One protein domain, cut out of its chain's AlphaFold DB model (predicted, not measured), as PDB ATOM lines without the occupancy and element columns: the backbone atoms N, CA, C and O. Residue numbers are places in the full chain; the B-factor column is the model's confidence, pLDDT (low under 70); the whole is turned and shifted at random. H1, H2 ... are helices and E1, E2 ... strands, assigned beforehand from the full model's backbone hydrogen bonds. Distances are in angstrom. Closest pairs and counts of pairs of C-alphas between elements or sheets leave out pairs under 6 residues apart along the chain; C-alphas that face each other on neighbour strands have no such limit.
ATOM      1  N   PRO A 694     170.274 106.989 137.017       85.88
ATOM      2  CA  PRO A 694     171.441 106.256 137.509       85.88
ATOM      3  C   PRO A 694     172.588 106.118 136.501       85.88
ATOM      4  O   PRO A 694     173.719 105.883 136.921       85.88
ATOM      5  N   GLY A 695     172.337 106.306 135.198       83.38
ATOM      6  CA  GLY A 695     173.407 106.434 134.199       83.38
ATOM      7  C   GLY A 695     174.349 107.596 134.530       83.38
ATOM      8  O   GLY A 695     175.553 107.406 134.683       83.38
ATOM      9  N   SER A 696     173.788 108.772 134.810       89.69
ATOM     10  CA  SER A 696     174.547 109.990 135.109       89.69
ATOM     11  C   SER A 696     175.268 109.985 136.456       89.69
ATOM     12  O   SER A 696     176.111 110.851 136.712       89.69
ATOM     13  N   MET A 697     174.985 109.015 137.328       88.12
ATOM     14  CA  MET A 697     175.780 108.852 138.538       88.12
ATOM     15  C   MET A 697     177.159 108.254 138.242       88.12
ATOM     16  O   MET A 697     178.160 108.761 138.747       88.12
ATOM     17  N   TRP A 698     177.209 107.183 137.450       89.31
ATOM     18  CA  TRP A 698     178.410 106.351 137.287       89.31
ATOM     19  C   TRP A 698     179.177 106.614 135.991       89.31
ATOM     20  O   TRP A 698     180.283 106.101 135.803       89.31
ATOM     21  N   GLU A 699     178.594 107.397 135.090       89.75
ATOM     22  CA  GLU A 699     179.248 107.837 133.867       89.75
ATOM     23  C   GLU A 699     180.146 109.053 134.120       89.75
ATOM     24  O   GLU A 699     179.855 109.945 134.925       89.75
ATOM     25  N   ASP A 700     181.266 109.090 133.402       90.62
ATOM     26  CA  ASP A 700     182.095 110.282 133.322       90.62
ATOM     27  C   ASP A 700     181.416 111.301 132.405       90.62
ATOM     28  O   ASP A 700     181.520 111.226 131.183       90.62
ATOM     29  N   VAL A 701     180.725 112.256 133.020       93.19
ATOM     30  CA  VAL A 701     180.037 113.361 132.339       93.19
ATOM     31  C   VAL A 701     180.900 114.625 132.243       93.19
ATOM     32  O   VAL A 701     180.441 115.636 131.727       93.19
ATOM     33  N   THR A 702     182.142 114.599 132.744       92.69
ATOM     34  CA  THR A 702     182.953 115.814 132.977       92.69
ATOM     35  C   THR A 702     184.277 115.883 132.222       92.69
ATOM     36  O   THR A 702     184.884 116.954 132.194       92.69
ATOM     37  N   SER A 703     184.749 114.788 131.621       91.75
ATOM     38  CA  SER A 703     185.990 114.793 130.831       91.75
ATOM     39  C   SER A 703     185.976 115.692 129.587       91.75
ATOM     40  O   SER A 703     184.953 116.252 129.188       91.75
ATOM     41  N   ASN A 704     187.148 115.796 128.961       93.44
ATOM     42  CA  ASN A 704     187.409 116.578 127.750       93.44
ATOM     43  C   ASN A 704     187.110 115.799 126.451       93.44
ATOM     44  O   ASN A 704     187.527 116.226 125.378       93.44
ATOM     45  N   ALA A 705     186.482 114.624 126.539       94.25
ATOM     46  CA  ALA A 705     186.140 113.785 125.393       94.25
ATOM     47  C   ALA A 705     184.623 113.712 125.225       94.25
ATOM     48  O   ALA A 705     183.895 113.862 126.204       94.25
ATOM     49  N   ASP A 706     184.153 113.446 124.006       95.25
ATOM     50  CA  ASP A 706     182.731 113.205 123.767       95.25
ATOM     51  C   ASP A 706     182.219 112.040 124.631       95.25
ATOM     52  O   ASP A 706     182.913 111.042 124.840       95.25
ATOM     53  N   GLY A 707     180.989 112.138 125.136       94.50
ATOM     54  CA  GLY A 707     180.416 111.072 125.962       94.50
ATOM     55  C   GLY A 707     179.065 111.417 126.568       94.50
ATOM     56  O   GLY A 707     178.326 112.213 126.008       94.50
ATOM     57  N   ALA A 708     178.736 110.806 127.700       94.56
ATOM     58  CA  ALA A 708     177.401 110.894 128.277       94.56
ATOM     59  C   ALA A 708     177.023 112.283 128.814       94.56
ATOM     60  O   ALA A 708     177.876 113.090 129.185       94.56
ATOM     61  N   ALA A 709     175.711 112.516 128.887       95.94
ATOM     62  CA  ALA A 709     175.119 113.719 129.454       95.94
ATOM     63  C   ALA A 709     174.955 113.582 130.968       95.94
ATOM     64  O   ALA A 709     174.724 112.484 131.483       95.94
ATOM     65  N   LEU A 710     174.909 114.715 131.664       96.62
ATOM     66  CA  LEU A 710     174.253 114.761 132.966       96.62
ATOM     67  C   LEU A 710     172.737 114.781 132.745       96.62
ATOM     68  O   LEU A 710     172.234 115.695 132.095       96.62
ATOM     69  N   VAL A 711     172.015 113.792 133.268       96.38
ATOM     70  CA  VAL A 711     170.570 113.621 133.089       96.38
ATOM     71  C   VAL A 711     169.876 113.546 134.442       96.38
ATOM     72  O   VAL A 711     170.194 112.705 135.286       96.38
ATOM     73  N   VAL A 712     168.890 114.414 134.627       95.62
ATOM     74  CA  VAL A 712     168.008 114.442 135.798       95.62
ATOM     75  C   VAL A 712     166.558 114.330 135.344       95.62
ATOM     76  O   VAL A 712     166.214 114.697 134.218       95.62
ATOM     77  N   ALA A 713     165.705 113.820 136.218       94.81
ATOM     78  CA  ALA A 713     164.278 113.696 135.996       94.81
ATOM     79  C   ALA A 713     163.501 114.392 137.113       94.81
ATOM     80  O   ALA A 713     163.890 114.340 138.276       94.81
ATOM     81  N   GLN A 714     162.377 114.997 136.748       93.31
ATOM     82  CA  GLN A 714     161.387 115.522 137.671       93.31
ATOM     83  C   GLN A 714     160.122 114.662 137.574       93.31
ATOM     84  O   GLN A 714     159.253 114.969 136.743       93.31
ATOM     85  N   PRO A 715     160.021 113.578 138.368       90.31
ATOM     86  CA  PRO A 715     158.798 112.798 138.457       90.31
ATOM     87  C   PRO A 715     157.676 113.657 139.035       90.31
ATOM     88  O   PRO A 715     157.894 114.504 139.901       90.31
ATOM     89  N   ARG A 716     156.450 113.424 138.573       86.81
ATOM     90  CA  ARG A 716     155.260 114.060 139.125       86.81
ATOM     91  C   ARG A 716     154.056 113.139 139.019       86.81
ATOM     92  O   ARG A 716     153.767 112.575 137.968       86.81
ATOM     93  N   GLN A 717     153.289 113.082 140.097       82.75
ATOM     94  CA  GLN A 717     151.987 112.436 140.100       82.75
ATOM     95  C   GLN A 717     150.894 113.480 139.824       82.75
ATOM     96  O   GLN A 717     150.771 114.466 140.552       82.75
ATOM     97  N   LEU A 718     150.102 113.287 138.767       78.75
ATOM     98  CA  LEU A 718     148.851 114.026 138.567       78.75
ATOM     99  C   LEU A 718     147.708 113.333 139.338       78.75
ATOM    100  O   LEU A 718     147.892 112.240 139.877       78.75
ATOM    101  N   ALA A 719     146.534 113.973 139.420       65.69
ATOM    102  CA  ALA A 719     145.363 113.429 140.125       65.69
ATOM    103  C   ALA A 719     145.092 111.939 139.786       65.69
ATOM    104  O   ALA A 719     145.181 111.559 138.623       65.69
ATOM    105  N   GLU A 720     144.792 111.138 140.822       56.66
ATOM    106  CA  GLU A 720     144.515 109.685 140.815       56.66
ATOM    107  C   GLU A 720     145.310 108.860 139.774       56.66
ATOM    108  O   GLU A 720     144.798 108.463 138.735       56.66
ATOM    109  N   GLN A 721     146.564 108.530 140.119       65.38
ATOM    110  CA  GLN A 721     147.397 107.475 139.496       65.38
ATOM    111  C   GLN A 721     148.025 107.754 138.118       65.38
ATOM    112  O   GLN A 721     148.730 106.895 137.590       65.38
ATOM    113  N   VAL A 722     147.916 108.967 137.577       80.19
ATOM    114  CA  VAL A 722     148.632 109.319 136.339       80.19
ATOM    115  C   VAL A 722     150.053 109.822 136.630       80.19
ATOM    116  O   VAL A 722     150.238 110.960 137.065       80.19
ATOM    117  N   ALA A 723     151.055 108.979 136.369       88.19
ATOM    118  CA  ALA A 723     152.466 109.346 136.464       88.19
ATOM    119  C   ALA A 723     152.918 110.101 135.203       88.19
ATOM    120  O   ALA A 723     152.699 109.649 134.078       88.19
ATOM    121  N   VAL A 724     153.560 111.251 135.395       91.94
ATOM    122  CA  VAL A 724     154.246 112.011 134.345       91.94
ATOM    123  C   VAL A 724     155.656 112.345 134.816       91.94
ATOM    124  O   VAL A 724     155.938 112.346 136.011       91.94
ATOM    125  N   SER A 725     156.558 112.652 133.892       94.38
ATOM    126  CA  SER A 725     157.888 113.136 134.260       94.38
ATOM    127  C   SER A 725     158.418 114.104 133.225       94.38
ATOM    128  O   SER A 725     158.135 113.978 132.037       94.38
ATOM    129  N   SER A 726     159.255 115.037 133.653       95.00
ATOM    130  CA  SER A 726     160.167 115.728 132.745       95.00
ATOM    131  C   SER A 726     161.565 115.149 132.893       95.00
ATOM    132  O   SER A 726     161.971 114.812 133.998       95.00
ATOM    133  N   ILE A 727     162.297 115.005 131.796       96.44
ATOM    134  CA  ILE A 727     163.706 114.600 131.789       96.44
ATOM    135  C   ILE A 727     164.499 115.768 131.221       96.44
ATOM    136  O   ILE A 727     164.106 116.317 130.196       96.44
ATOM    137  N   ALA A 728     165.602 116.150 131.852       96.75
ATOM    138  CA  ALA A 728     166.504 117.177 131.351       96.75
ATOM    139  C   ALA A 728     167.928 116.634 131.250       96.75
ATOM    140  O   ALA A 728     168.426 116.015 132.189       96.75
ATOM    141  N   ALA A 729     168.576 116.883 130.113       97.12
ATOM    142  CA  ALA A 729     169.971 116.544 129.869       97.12
ATOM    143  C   ALA A 729     170.808 117.810 129.668       97.12
ATOM    144  O   ALA A 729     170.369 118.762 129.013       97.12
ATOM    145  N   PHE A 730     172.026 117.790 130.197       97.38
ATOM    146  CA  PHE A 730     172.967 118.903 130.189       97.38
ATOM    147  C   PHE A 730     174.322 118.430 129.673       97.38
ATOM    148  O   PHE A 730     174.831 117.394 130.118       97.38
ATOM    149  N   ASN A 731     174.925 119.200 128.766       96.62
ATOM    150  CA  ASN A 731     176.332 119.029 128.445       96.62
ATOM    151  C   ASN A 731     177.190 119.727 129.511       96.62
ATOM    152  O   ASN A 731     177.305 120.949 129.525       96.62
ATOM    153  N   VAL A 732     177.793 118.928 130.393       95.19
ATOM    154  CA  VAL A 732     178.708 119.384 131.458       95.19
ATOM    155  C   VAL A 732     180.154 118.926 131.219       95.19
ATOM    156  O   VAL A 732     180.992 118.922 132.130       95.19
ATOM    157  N   ARG A 733     180.456 118.538 129.975       94.00
ATOM    158  CA  ARG A 733     181.793 118.127 129.550       94.00
ATOM    159  C   ARG A 733     182.715 119.338 129.435       94.00
ATOM    160  O   ARG A 733     182.271 120.479 129.345       94.00
ATOM    161  N   ALA A 734     184.014 119.084 129.497       92.50
ATOM    162  CA  ALA A 734     185.033 120.122 129.441       92.50
ATOM    163  C   ALA A 734     185.446 120.456 128.001       92.50
ATOM    164  O   ALA A 734     185.379 119.606 127.110       92.50
ATOM    165  N   GLY A 735     185.992 121.659 127.809       90.25
ATOM    166  CA  GLY A 735     186.478 122.114 126.506       90.25
ATOM    167  C   GLY A 735     185.368 122.112 125.456       90.25
ATOM    168  O   GLY A 735     184.232 122.468 125.756       90.25
ATOM    169  N   ASP A 736     185.699 121.667 124.243       91.25
ATOM    170  CA  ASP A 736     184.756 121.633 123.120       91.25
ATOM    171  C   ASP A 736     183.995 120.297 122.989       91.25
ATOM    172  O   ASP A 736     183.413 119.996 121.945       91.25
ATOM    173  N   ALA A 737     184.023 119.463 124.033       95.00
ATOM    174  CA  ALA A 737     183.434 118.133 123.992       95.00
ATOM    175  C   ALA A 737     181.901 118.183 123.922       95.00
ATOM    176  O   ALA A 737     181.217 118.891 124.669       95.00
ATOM    177  N   SER A 738     181.351 117.366 123.033       95.12
ATOM    178  CA  SER A 738     179.920 117.183 122.862       95.12
ATOM    179  C   SER A 738     179.402 116.034 123.718       95.12
ATOM    180  O   SER A 738     180.111 115.107 124.115       95.12
ATOM    181  N   THR A 739     178.113 116.080 124.000       95.44
ATOM    182  CA  THR A 739     177.416 114.966 124.619       95.44
ATOM    183  C   THR A 739     176.776 114.092 123.549       95.44
ATOM    184  O   THR A 739     176.041 114.592 122.698       95.44
ATOM    185  N   VAL A 740     177.001 112.782 123.633       94.06
ATOM    186  CA  VAL A 740     176.408 111.758 122.772       94.06
ATOM    187  C   VAL A 740     175.899 110.610 123.639       94.06
ATOM    188  O   VAL A 740     176.645 110.005 124.404       94.06
ATOM    189  N   GLY A 741     174.617 110.288 123.504       92.44
ATOM    190  CA  GLY A 741     173.969 109.234 124.271       92.44
ATOM    191  C   GLY A 741     172.606 108.862 123.706       92.44
ATOM    192  O   GLY A 741     172.253 109.196 122.574       92.44
ATOM    193  N   THR A 742     171.823 108.127 124.483       93.38
ATOM    194  CA  THR A 742     170.466 107.721 124.108       93.38
ATOM    195  C   THR A 742     169.657 107.519 125.375       93.38
ATOM    196  O   THR A 742     170.087 106.750 126.229       93.38
ATOM    197  N   LEU A 743     168.502 108.180 125.475       94.31
ATOM    198  CA  LEU A 743     167.480 107.842 126.459       94.31
ATOM    199  C   LEU A 743     167.000 106.426 126.176       94.31
ATOM    200  O   LEU A 743     166.672 106.102 125.034       94.31
ATOM    201  N   ARG A 744     166.959 105.586 127.201       93.44
ATOM    202  CA  ARG A 744     166.520 104.196 127.112       93.44
ATOM    203  C   ARG A 744     165.227 103.985 127.878       93.44
ATOM    204  O   ARG A 744     164.844 104.771 128.734       93.44
ATOM    205  N   THR A 745     164.576 102.868 127.606       92.81
ATOM    206  CA  THR A 745     163.339 102.448 128.280       92.81
ATOM    207  C   THR A 745     163.478 102.383 129.807       92.81
ATOM    208  O   THR A 745     162.559 102.805 130.504       92.81
ATOM    209  N   CYS A 746     164.630 101.968 130.345       89.44
ATOM    210  CA  CYS A 746     164.884 102.047 131.787       89.44
ATOM    211  C   CYS A 746     165.054 103.474 132.323       89.44
ATOM    212  O   CYS A 746     164.623 103.727 133.443       89.44
ATOM    213  N   ASP A 747     165.590 104.419 131.542       92.31
ATOM    214  CA  ASP A 747     165.644 105.831 131.950       92.31
ATOM    215  C   ASP A 747     164.229 106.410 132.072       92.31
ATOM    216  O   ASP A 747     163.942 107.162 133.000       92.31
ATOM    217  N   ILE A 748     163.320 106.012 131.172       93.88
ATOM    218  CA  ILE A 748     161.901 106.394 131.230       93.88
ATOM    219  C   ILE A 748     161.211 105.765 132.446       93.88
ATOM    220  O   ILE A 748     160.471 106.447 133.154       93.88
ATOM    221  N   ALA A 749     161.469 104.483 132.723       90.75
ATOM    222  CA  ALA A 749     160.918 103.800 133.893       90.75
ATOM    223  C   ALA A 749     161.417 104.422 135.213       90.75
ATOM    224  O   ALA A 749     160.619 104.664 136.122       90.75
ATOM    225  N   ASP A 750     162.713 104.738 135.300       88.44
ATOM    226  CA  ASP A 750     163.307 105.438 136.441       88.44
ATOM    227  C   ASP A 750     162.723 106.861 136.574       88.44
ATOM    228  O   ASP A 750     162.357 107.280 137.673       88.44
ATOM    229  N   ALA A 751     162.556 107.597 135.471       91.62
ATOM    230  CA  ALA A 751     161.951 108.931 135.482       91.62
ATOM    231  C   ALA A 751     160.494 108.921 135.982       91.62
ATOM    232  O   ALA A 751     160.077 109.846 136.663       91.62
ATOM    233  N   LEU A 752     159.734 107.855 135.714       89.88
ATOM    234  CA  LEU A 752     158.353 107.676 136.184       89.88
ATOM    235  C   LEU A 752     158.241 107.051 137.584       89.88
ATOM    236  O   LEU A 752     157.139 106.726 138.019       89.88
ATOM    237  N   ALA A 753     159.360 106.846 138.286       79.69
ATOM    238  CA  ALA A 753     159.396 106.173 139.585       79.69
ATOM    239  C   ALA A 753     158.815 104.739 139.588       79.69
ATOM    240  O   ALA A 753     158.293 104.269 140.595       79.69
ATOM    241  N   GLY A 754     158.984 104.001 138.484       63.12
ATOM    242  CA  GLY A 754     158.904 102.536 138.482       63.12
ATOM    243  C   GLY A 754     157.594 101.898 138.015       63.12
ATOM    244  O   GLY A 754     157.557 100.676 137.910       63.12
ATOM    245  N   SER A 755     156.541 102.650 137.670       64.25
ATOM    246  CA  SER A 755     155.437 102.083 136.875       64.25
ATOM    247  C   SER A 755     154.547 103.147 136.234       64.25
ATOM    248  O   SER A 755     154.289 104.198 136.809       64.25
ATOM    249  N   SER A 756     154.040 102.834 135.041       74.50
ATOM    250  CA  SER A 756     152.928 103.536 134.404       74.50
ATOM    251  C   SER A 756     151.837 102.518 134.087       74.50
ATOM    252  O   SER A 756     152.127 101.411 133.628       74.50
ATOM    253  N   ALA A 757     150.577 102.887 134.317       81.06
ATOM    254  CA  ALA A 757     149.420 102.099 133.887       81.06
ATOM    255  C   ALA A 757     149.133 102.237 132.379       81.06
ATOM    256  O   ALA A 757     148.250 101.568 131.849       81.06
ATOM    257  N   HIS A 758     149.866 103.118 131.698       86.69
ATOM    258  CA  HIS A 758     149.658 103.483 130.305       86.69
ATOM    259  C   HIS A 758     150.959 103.366 129.512       86.69
ATOM    260  O   HIS A 758     152.050 103.548 130.064       86.69
ATOM    261  N   ASP A 759     150.830 103.154 128.204       91.81
ATOM    262  CA  ASP A 759     151.887 103.525 127.265       91.81
ATOM    263  C   ASP A 759     152.196 105.018 127.439       91.81
ATOM    264  O   ASP A 759     151.325 105.804 127.821       91.81
ATOM    265  N   VAL A 760     153.432 105.427 127.178       93.62
ATOM    266  CA  VAL A 760     153.868 106.810 127.380       93.62
ATOM    267  C   VAL A 760     154.466 107.386 126.108       93.62
ATOM    268  O   VAL A 760     155.220 106.726 125.395       93.62
ATOM    269  N   ALA A 761     154.138 108.642 125.834       94.19
ATOM    270  CA  ALA A 761     154.820 109.454 124.846       94.19
ATOM    271  C   ALA A 761     156.011 110.149 125.511       94.19
ATOM    272  O   ALA A 761     155.863 110.791 126.553       94.19
ATOM    273  N   VAL A 762     157.177 110.038 124.883       95.00
ATOM    274  CA  VAL A 762     158.388 110.786 125.226       95.00
ATOM    275  C   VAL A 762     158.630 111.775 124.103       95.00
ATOM    276  O   VAL A 762     158.774 111.363 122.956       95.00
ATOM    277  N   CYS A 763     158.641 113.066 124.404       92.31
ATOM    278  CA  CYS A 763     158.706 114.094 123.372       92.31
ATOM    279  C   CYS A 763     159.516 115.294 123.843       92.31
ATOM    280  O   CYS A 763     159.398 115.704 124.998       92.31
ATOM    281  N   ASP A 764     160.364 115.837 122.977       86.94
ATOM    282  CA  ASP A 764     161.130 117.034 123.299       86.94
ATOM    283  C   ASP A 764     160.268 118.309 123.266       86.94
ATOM    284  O   ASP A 764     159.112 118.314 122.837       86.94
ATOM    285  N   ALA A 765     160.821 119.414 123.773       74.19
ATOM    286  CA  ALA A 765     160.087 120.675 123.899       74.19
ATOM    287  C   ALA A 765     159.663 121.298 122.548       74.19
ATOM    288  O   ALA A 765     158.683 122.047 122.517       74.19
ATOM    289  N   SER A 766     160.375 121.007 121.449       71.56
ATOM    290  CA  SER A 766     159.997 121.438 120.090       71.56
ATOM    291  C   SER A 766     158.961 120.510 119.445       71.56
ATOM    292  O   SER A 766     158.296 120.910 118.485       71.56
ATOM    293  N   CYS A 767     158.788 119.310 120.003       71.75
ATOM    294  CA  CYS A 767     157.995 118.213 119.469       71.75
ATOM    295  C   CYS A 767     158.460 117.724 118.093       71.75
ATOM    296  O   CYS A 767     157.663 117.193 117.316       71.75
ATOM    297  N   GLU A 768     159.743 117.912 117.795       78.00
ATOM    298  CA  GLU A 768     160.380 117.410 116.577       78.00
ATOM    299  C   GLU A 768     160.857 115.969 116.772       78.00
ATOM    300  O   GLU A 768     160.724 115.148 115.863       78.00
ATOM    301  N   ASP A 769     161.321 115.647 117.983       83.81
ATOM    302  CA  ASP A 769     161.737 114.308 118.377       83.81
ATOM    303  C   ASP A 769     160.693 113.703 119.327       83.81
ATOM    304  O   ASP A 769     160.422 114.226 120.416       83.81
ATOM    305  N   PHE A 770     160.106 112.569 118.938       90.75
ATOM    306  CA  PHE A 770     159.176 111.830 119.792       90.75
ATOM    307  C   PHE A 770     159.337 110.315 119.664       90.75
ATOM    308  O   PHE A 770     159.750 109.789 118.631       90.75
ATOM    309  N   ALA A 771     158.965 109.611 120.727       94.31
ATOM    310  CA  ALA A 771     158.893 108.162 120.783       94.31
ATOM    311  C   ALA A 771     157.706 107.724 121.647       94.31
ATOM    312  O   ALA A 771     157.240 108.466 122.514       94.31
ATOM    313  N   VAL A 772     157.229 106.504 121.416       94.31
ATOM    314  CA  VAL A 772     156.244 105.839 122.273       94.31
ATOM    315  C   VAL A 772     156.938 104.679 122.966       94.31
ATOM    316  O   VAL A 772     157.606 103.890 122.304       94.31
ATOM    317  N   VAL A 773     156.775 104.591 124.283       93.50
ATOM    318  CA  VAL A 773     157.245 103.463 125.084       93.50
ATOM    319  C   VAL A 773     156.033 102.759 125.663       93.50
ATOM    320  O   VAL A 773     155.215 103.367 126.354       93.50
ATOM    321  N   THR A 774     155.906 101.476 125.362       92.38
ATOM    322  CA  THR A 774     154.766 100.675 125.797       92.38
ATOM    323  C   THR A 774     154.866 100.306 127.273       92.38
ATOM    324  O   THR A 774     155.956 100.182 127.839       92.38
ATOM    325  N   GLN A 775     153.725 100.044 127.906       89.62
ATOM    326  CA  GLN A 775     153.676  99.528 129.272       89.62
ATOM    327  C   GLN A 775     154.476  98.221 129.417       89.62
ATOM    328  O   GLN A 775     155.163  98.018 130.418       89.62
ATOM    329  N   ALA A 776     154.414  97.344 128.411       87.62
ATOM    330  CA  ALA A 776     155.161  96.090 128.397       87.62
ATOM    331  C   ALA A 776     156.678  96.328 128.374       87.62
ATOM    332  O   ALA A 776     157.414  95.652 129.092       87.62
ATOM    333  N   GLU A 777     157.145  97.311 127.598       88.62
ATOM    334  CA  GLU A 777     158.553  97.709 127.594       88.62
ATOM    335  C   GLU A 777     158.969  98.284 128.943       88.62
ATOM    336  O   GLU A 777     160.007  97.872 129.444       88.62
ATOM    337  N   LEU A 778     158.166  99.156 129.566       86.75
ATOM    338  CA  LEU A 778     158.453  99.691 130.905       86.75
ATOM    339  C   LEU A 778     158.525  98.584 131.970       86.75
ATOM    340  O   LEU A 778     159.419  98.600 132.813       86.75
ATOM    341  N   ALA A 779     157.628  97.597 131.909       82.38
ATOM    342  CA  ALA A 779     157.586  96.481 132.857       82.38
ATOM    343  C   ALA A 779     158.753  95.491 132.684       82.38
ATOM    344  O   ALA A 779     159.171  94.851 133.646       82.38
ATOM    345  N   ALA A 780     159.301  95.367 131.471       78.00
ATOM    346  CA  ALA A 780     160.400  94.451 131.168       78.00
ATOM    347  C   ALA A 780     161.783  94.942 131.654       78.00
ATOM    348  O   ALA A 780     162.769  94.221 131.508       78.00
ATOM    349  N   GLN A 781     161.882  96.142 132.244       69.06
ATOM    350  CA  GLN A 781     163.156  96.799 132.585       69.06
ATOM    351  C   GLN A 781     163.831  96.294 133.871       69.06
ATOM    352  O   GLN A 781     164.764  96.930 134.362       69.06
ATOM    353  N   SER A 782     163.412  95.148 134.419       58.09
ATOM    354  CA  SER A 782     164.025  94.571 135.626       58.09
ATOM    355  C   SER A 782     165.512  94.221 135.455       58.09
ATOM    356  O   SER A 782     166.217  94.080 136.449       58.09
ATOM    357  N   ASP A 783     165.999  94.100 134.213       59.25
ATOM    358  CA  ASP A 783     167.415  93.915 133.889       59.25
ATOM    359  C   ASP A 783     167.889  95.015 132.918       59.25
ATOM    360  O   ASP A 783     167.508  95.045 131.746       59.25
ATOM    361  N   ARG A 784     168.733  95.940 133.402       65.19
ATOM    362  CA  ARG A 784     169.227  97.098 132.626       65.19
ATOM    363  C   ARG A 784     169.984  96.715 131.351       65.19
ATOM    364  O   ARG A 784     170.141  97.541 130.451       65.19
ATOM    365  N   LEU A 785     170.470  95.478 131.258       62.94
ATOM    366  CA  LEU A 785     171.122  94.966 130.052       62.94
ATOM    367  C   LEU A 785     170.147  94.844 128.866       62.94
ATOM    368  O   LEU A 785     170.590  94.838 127.719       62.94
ATOM    369  N   GLY A 786     168.835  94.804 129.130       67.19
ATOM    370  CA  GLY A 786     167.773  94.708 128.128       67.19
ATOM    371  C   GLY A 786     167.134  96.034 127.703       67.19
ATOM    372  O   GLY A 786     166.185  95.997 126.919       67.19
ATOM    373  N   CYS A 787     167.599  97.196 128.187       85.44
ATOM    374  CA  CYS A 787     166.918  98.457 127.878       85.44
ATOM    375  C   CYS A 787     167.016  98.818 126.391       85.44
ATOM    376  O   CYS A 787     168.103  99.087 125.869       85.44
ATOM    377  N   ALA A 788     165.865  98.918 125.727       89.81
ATOM    378  CA  ALA A 788     165.767  99.408 124.360       89.81
ATOM    379  C   ALA A 788     166.048 100.926 124.280       89.81
ATOM    380  O   ALA A 788     165.653 101.661 125.195       89.81
ATOM    381  N   PRO A 789     166.709 101.407 123.209       93.69
ATOM    382  CA  PRO A 789     166.876 102.834 122.942       93.69
ATOM    383  C   PRO A 789     165.533 103.500 122.601       93.69
ATOM    384  O   PRO A 789     164.714 102.907 121.906       93.69
ATOM    385  N   VAL A 790     165.330 104.735 123.065       94.75
ATOM    386  CA  VAL A 790     164.097 105.526 122.889       94.75
ATOM    387  C   VAL A 790     164.371 106.763 122.033       94.75
ATOM    388  O   VAL A 790     163.858 106.857 120.924       94.75
ATOM    389  N   LEU A 791     165.216 107.690 122.503       95.06
ATOM    390  CA  LEU A 791     165.574 108.917 121.775       95.06
ATOM    391  C   LEU A 791     167.069 109.235 121.913       95.06
ATOM    392  O   LEU A 791     167.624 109.066 123.001       95.06
ATOM    393  N   PRO A 792     167.749 109.709 120.854       94.81
ATOM    394  CA  PRO A 792     169.153 110.090 120.944       94.81
ATOM    395  C   PRO A 792     169.336 111.352 121.800       94.81
ATOM    396  O   PRO A 792     168.536 112.281 121.749       94.81
ATOM    397  N   ILE A 793     170.447 111.413 122.532       94.75
ATOM    398  CA  ILE A 793     170.915 112.631 123.198       94.75
ATOM    399  C   ILE A 793     172.129 113.125 122.422       94.75
ATOM    400  O   ILE A 793     173.133 112.418 122.329       94.75
ATOM    401  N   ARG A 794     172.028 114.320 121.842       95.38
ATOM    402  CA  ARG A 794     173.128 115.010 121.160       95.38
ATOM    403  C   ARG A 794     173.092 116.472 121.565       95.38
ATOM    404  O   ARG A 794     172.144 117.159 121.200       95.38
ATOM    405  N   LEU A 795     174.078 116.906 122.344       95.62
ATOM    406  CA  LEU A 795     174.165 118.281 122.838       95.62
ATOM    407  C   LEU A 795     175.554 118.832 122.530       95.62
ATOM    408  O   LEU A 795     176.561 118.215 122.891       95.62
ATOM    409  N   ALA A 796     175.610 119.986 121.873       94.00
ATOM    410  CA  ALA A 796     176.846 120.742 121.723       94.00
ATOM    411  C   ALA A 796     177.291 121.334 123.072       94.00
ATOM    412  O   ALA A 796     176.635 121.173 124.104       94.00
ATOM    413  N   VAL A 797     178.457 121.971 123.088       89.38
ATOM    414  CA  VAL A 797     179.046 122.578 124.291       89.38
ATOM    415  C   VAL A 797     178.085 123.604 124.888       89.38
ATOM    416  O   VAL A 797     177.575 124.465 124.178       89.38
ATOM    417  N   GLY A 798     177.817 123.494 126.192       86.00
ATOM    418  CA  GLY A 798     176.900 124.381 126.914       86.00
ATOM    419  C   GLY A 798     175.411 124.165 126.613       86.00
ATOM    420  O   GLY A 798     174.569 124.769 127.275       86.00
ATOM    421  N   GLU A 799     175.049 123.303 125.657       92.88
ATOM    422  CA  GLU A 799     173.648 123.013 125.367       92.88
ATOM    423  C   GLU A 799     172.996 122.159 126.459       92.88
ATOM    424  O   GLU A 799     173.608 121.324 127.133       92.88
ATOM    425  N   SER A 800     171.686 122.331 126.583       94.94
ATOM    426  CA  SER A 800     170.824 121.464 127.377       94.94
ATOM    427  C   SER A 800     169.496 121.247 126.656       94.94
ATOM    428  O   SER A 800     169.103 122.037 125.791       94.94
ATOM    429  N   ARG A 801     168.792 120.168 126.999       94.19
ATOM    430  CA  ARG A 801     167.507 119.796 126.390       94.19
ATOM    431  C   ARG A 801     166.582 119.164 127.424       94.19
ATOM    432  O   ARG A 801     167.054 118.599 128.407       94.19
ATOM    433  N   SER A 802     165.276 119.272 127.201       93.81
ATOM    434  CA  SER A 802     164.241 118.677 128.048       93.81
ATOM    435  C   SER A 802     163.232 117.874 127.227       93.81
ATOM    436  O   SER A 802     162.892 118.259 126.106       93.81
ATOM    437  N   TRP A 803     162.733 116.789 127.816       95.00
ATOM    438  CA  TRP A 803     161.685 115.930 127.278       95.00
ATOM    439  C   TRP A 803     160.538 115.792 128.276       95.00
ATOM    440  O   TRP A 803     160.759 115.646 129.480       95.00
ATOM    441  N   SER A 804     159.314 115.798 127.765       94.81
ATOM    442  CA  SER A 804     158.103 115.422 128.484       94.81
ATOM    443  C   SER A 804     157.855 113.928 128.324       94.81
ATOM    444  O   SER A 804     157.847 113.418 127.207       94.81
ATOM    445  N   VAL A 805     157.604 113.247 129.437       95.12
ATOM    446  CA  VAL A 805     157.113 111.871 129.511       95.12
ATOM    447  C   VAL A 805     155.680 111.934 130.024       95.12
ATOM    448  O   VAL A 805     155.443 112.267 131.187       95.12
ATOM    449  N   ALA A 806     154.719 111.658 129.148       92.44
ATOM    450  CA  ALA A 806     153.295 111.774 129.445       92.44
ATOM    451  C   ALA A 806     152.540 110.512 129.000       92.44
ATOM    452  O   ALA A 806     152.912 109.911 127.993       92.44
ATOM    453  N   PRO A 807     151.470 110.104 129.701       91.38
ATOM    454  CA  PRO A 807     150.671 108.948 129.311       91.38
ATOM    455  C   PRO A 807     149.997 109.164 127.952       91.38
ATOM    456  O   PRO A 807     149.533 110.262 127.630       91.38
ATOM    457  N   LEU A 808     149.881 108.082 127.194       89.44
ATOM    458  CA  LEU A 808     149.008 107.976 126.037       89.44
ATOM    459  C   LEU A 808     147.620 107.559 126.500       89.44
ATOM    460  O   LEU A 808     147.388 106.431 126.931       89.44
ATOM    461  N   LEU A 809     146.684 108.490 126.395       86.50
ATOM    462  CA  LEU A 809     145.299 108.281 126.772       86.50
ATOM    463  C   LEU A 809     144.472 107.954 125.535       86.50
ATOM    464  O   LEU A 809     144.509 108.685 124.545       86.50
ATOM    465  N   ALA A 810     143.710 106.866 125.599       82.69
ATOM    466  CA  ALA A 810     142.760 106.515 124.555       82.69
ATOM    467  C   ALA A 810     141.597 107.521 124.539       82.69
ATOM    468  O   ALA A 810     140.957 107.765 125.563       82.69
ATOM    469  N   LEU A 811     141.322 108.095 123.368       76.69
ATOM    470  CA  LEU A 811     140.178 108.977 123.097       76.69
ATOM    471  C   LEU A 811     139.057 108.255 122.326       76.69
ATOM    472  O   LEU A 811     138.045 108.859 121.990       76.69
TER     473      LEU A 811
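Overview. This is residues 694 to 811 of the 1016 residues of a protein of Tilletiopsis washingtonensis (UniProt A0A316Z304). What does the model look like as a whole? A twisted, curled sheet of five strands, E1, E2, E7, E4 and E5, stands partly face to face with a small sheet of two, E3 and E6, as a rather open sandwich. The short helix H2 packs in the gap between the two sheets, with E1 and E2 to one side of it and E6 to another, and H3 packs on H2, while H1 only grazes the large sheet near the start of E1. What is it made of, and how large is it? The printed part has 118 residues, with elements in the order H1 E1 E2 E3 H2 E4 E5 H3 E6 E7, and it is of the mixed class, helices and strands. Both sheets are antiparallel, the large one in the order E1 E2 E7 E4 E5. The whole is compact, with a radius of gyration of the C-alphas of 14.4 A, and only just elongated, spanning 47 by 31 by 20 A.

Along the chain. Where do the first elements lie? H1 is residues 694 to 698, with C-alpha 694 at (171.441, 106.256, 137.509). E1 is residues 710 to 717 and E2 residues 723 to 730, each 23.5 A from first to last C-alpha. What follows E2? E3 is residues 739 to 744, 15.5 A long, and H2, residues 745 to 751, begins at C-alpha 745 at (163.339, 102.448, 128.280) and is 9.8 A long. E4 is residues 760 to 764, 13.2 A long, E5 residues 770 to 773 and H3 residues 775 to 779. Which elements come last? E6, residues 789 to 795, is 17.1 A long. E7, residues 800 to 807, is 23.8 A long and ends at C-alpha 807 at (150.671, 108.948, 129.311).

Arrangement. How is the large sheet paired? E1 and E2 form a hairpin at 162 degrees, with N 714 and O 726 2.8 A apart, and E2 and E7 stand at 167 degrees, with N 727 and O 803 at 2.9 A. E7 and E4 stand at 156 degrees, with N 763 and O 804 at 2.9 A, and the hairpin of E4 and E5 at 158 degrees, with N 762 and O 771 at 2.8 A, these pairs being within hydrogen-bond range. E1 and E5 are the edge strands. How does the small sheet stand to it? E3 and E6 are antiparallel at 160 degrees, with N 741 and O 793 at 2.8 A, within hydrogen-bond range. The two sheets make a sandwich, two sheets face to face, with best planes 33 degrees apart; the closest C-alphas of E5 and E6 are those of Ala 771 and Val 790, 6.2 A apart. Where are the helices? H2 is on the large sheet at a height over the sheet of 6.9 A, over none of its strands but only just, as 2 of its C-alphas fall on E2 and 2 on E7; its closest C-alphas to E1 are Ala 751 and Ala 713, 5.3 A apart. H2 and H3 touch, the closest C-alphas being those of Ala 749 and Leu 778, 5.6 A apart, and H3 is not on the large sheet. H1 only grazes that sheet, with its residues 694 to 697, and is near H2. What do the helix backbones show? In H2 and H3 every O i to N i+4 pair is within hydrogen-bond range; in H1 0 of 1 is, beside 2 of 2 O i to N i+3 pairs.

Size, cuts and confidence. How far does the printed part reach? The two C-alphas farthest apart are those of Gly 735 and Leu 811, 48.2 A. Is anything missing, and which link is long? The printed part has no cut, and the link from H1 to E1, 11 residues, is long. Where is confidence low? The mean pLDDT of the printed part is 87.9, and residues 719 to 721, 754 to 755 and 781 to 786 are under 70.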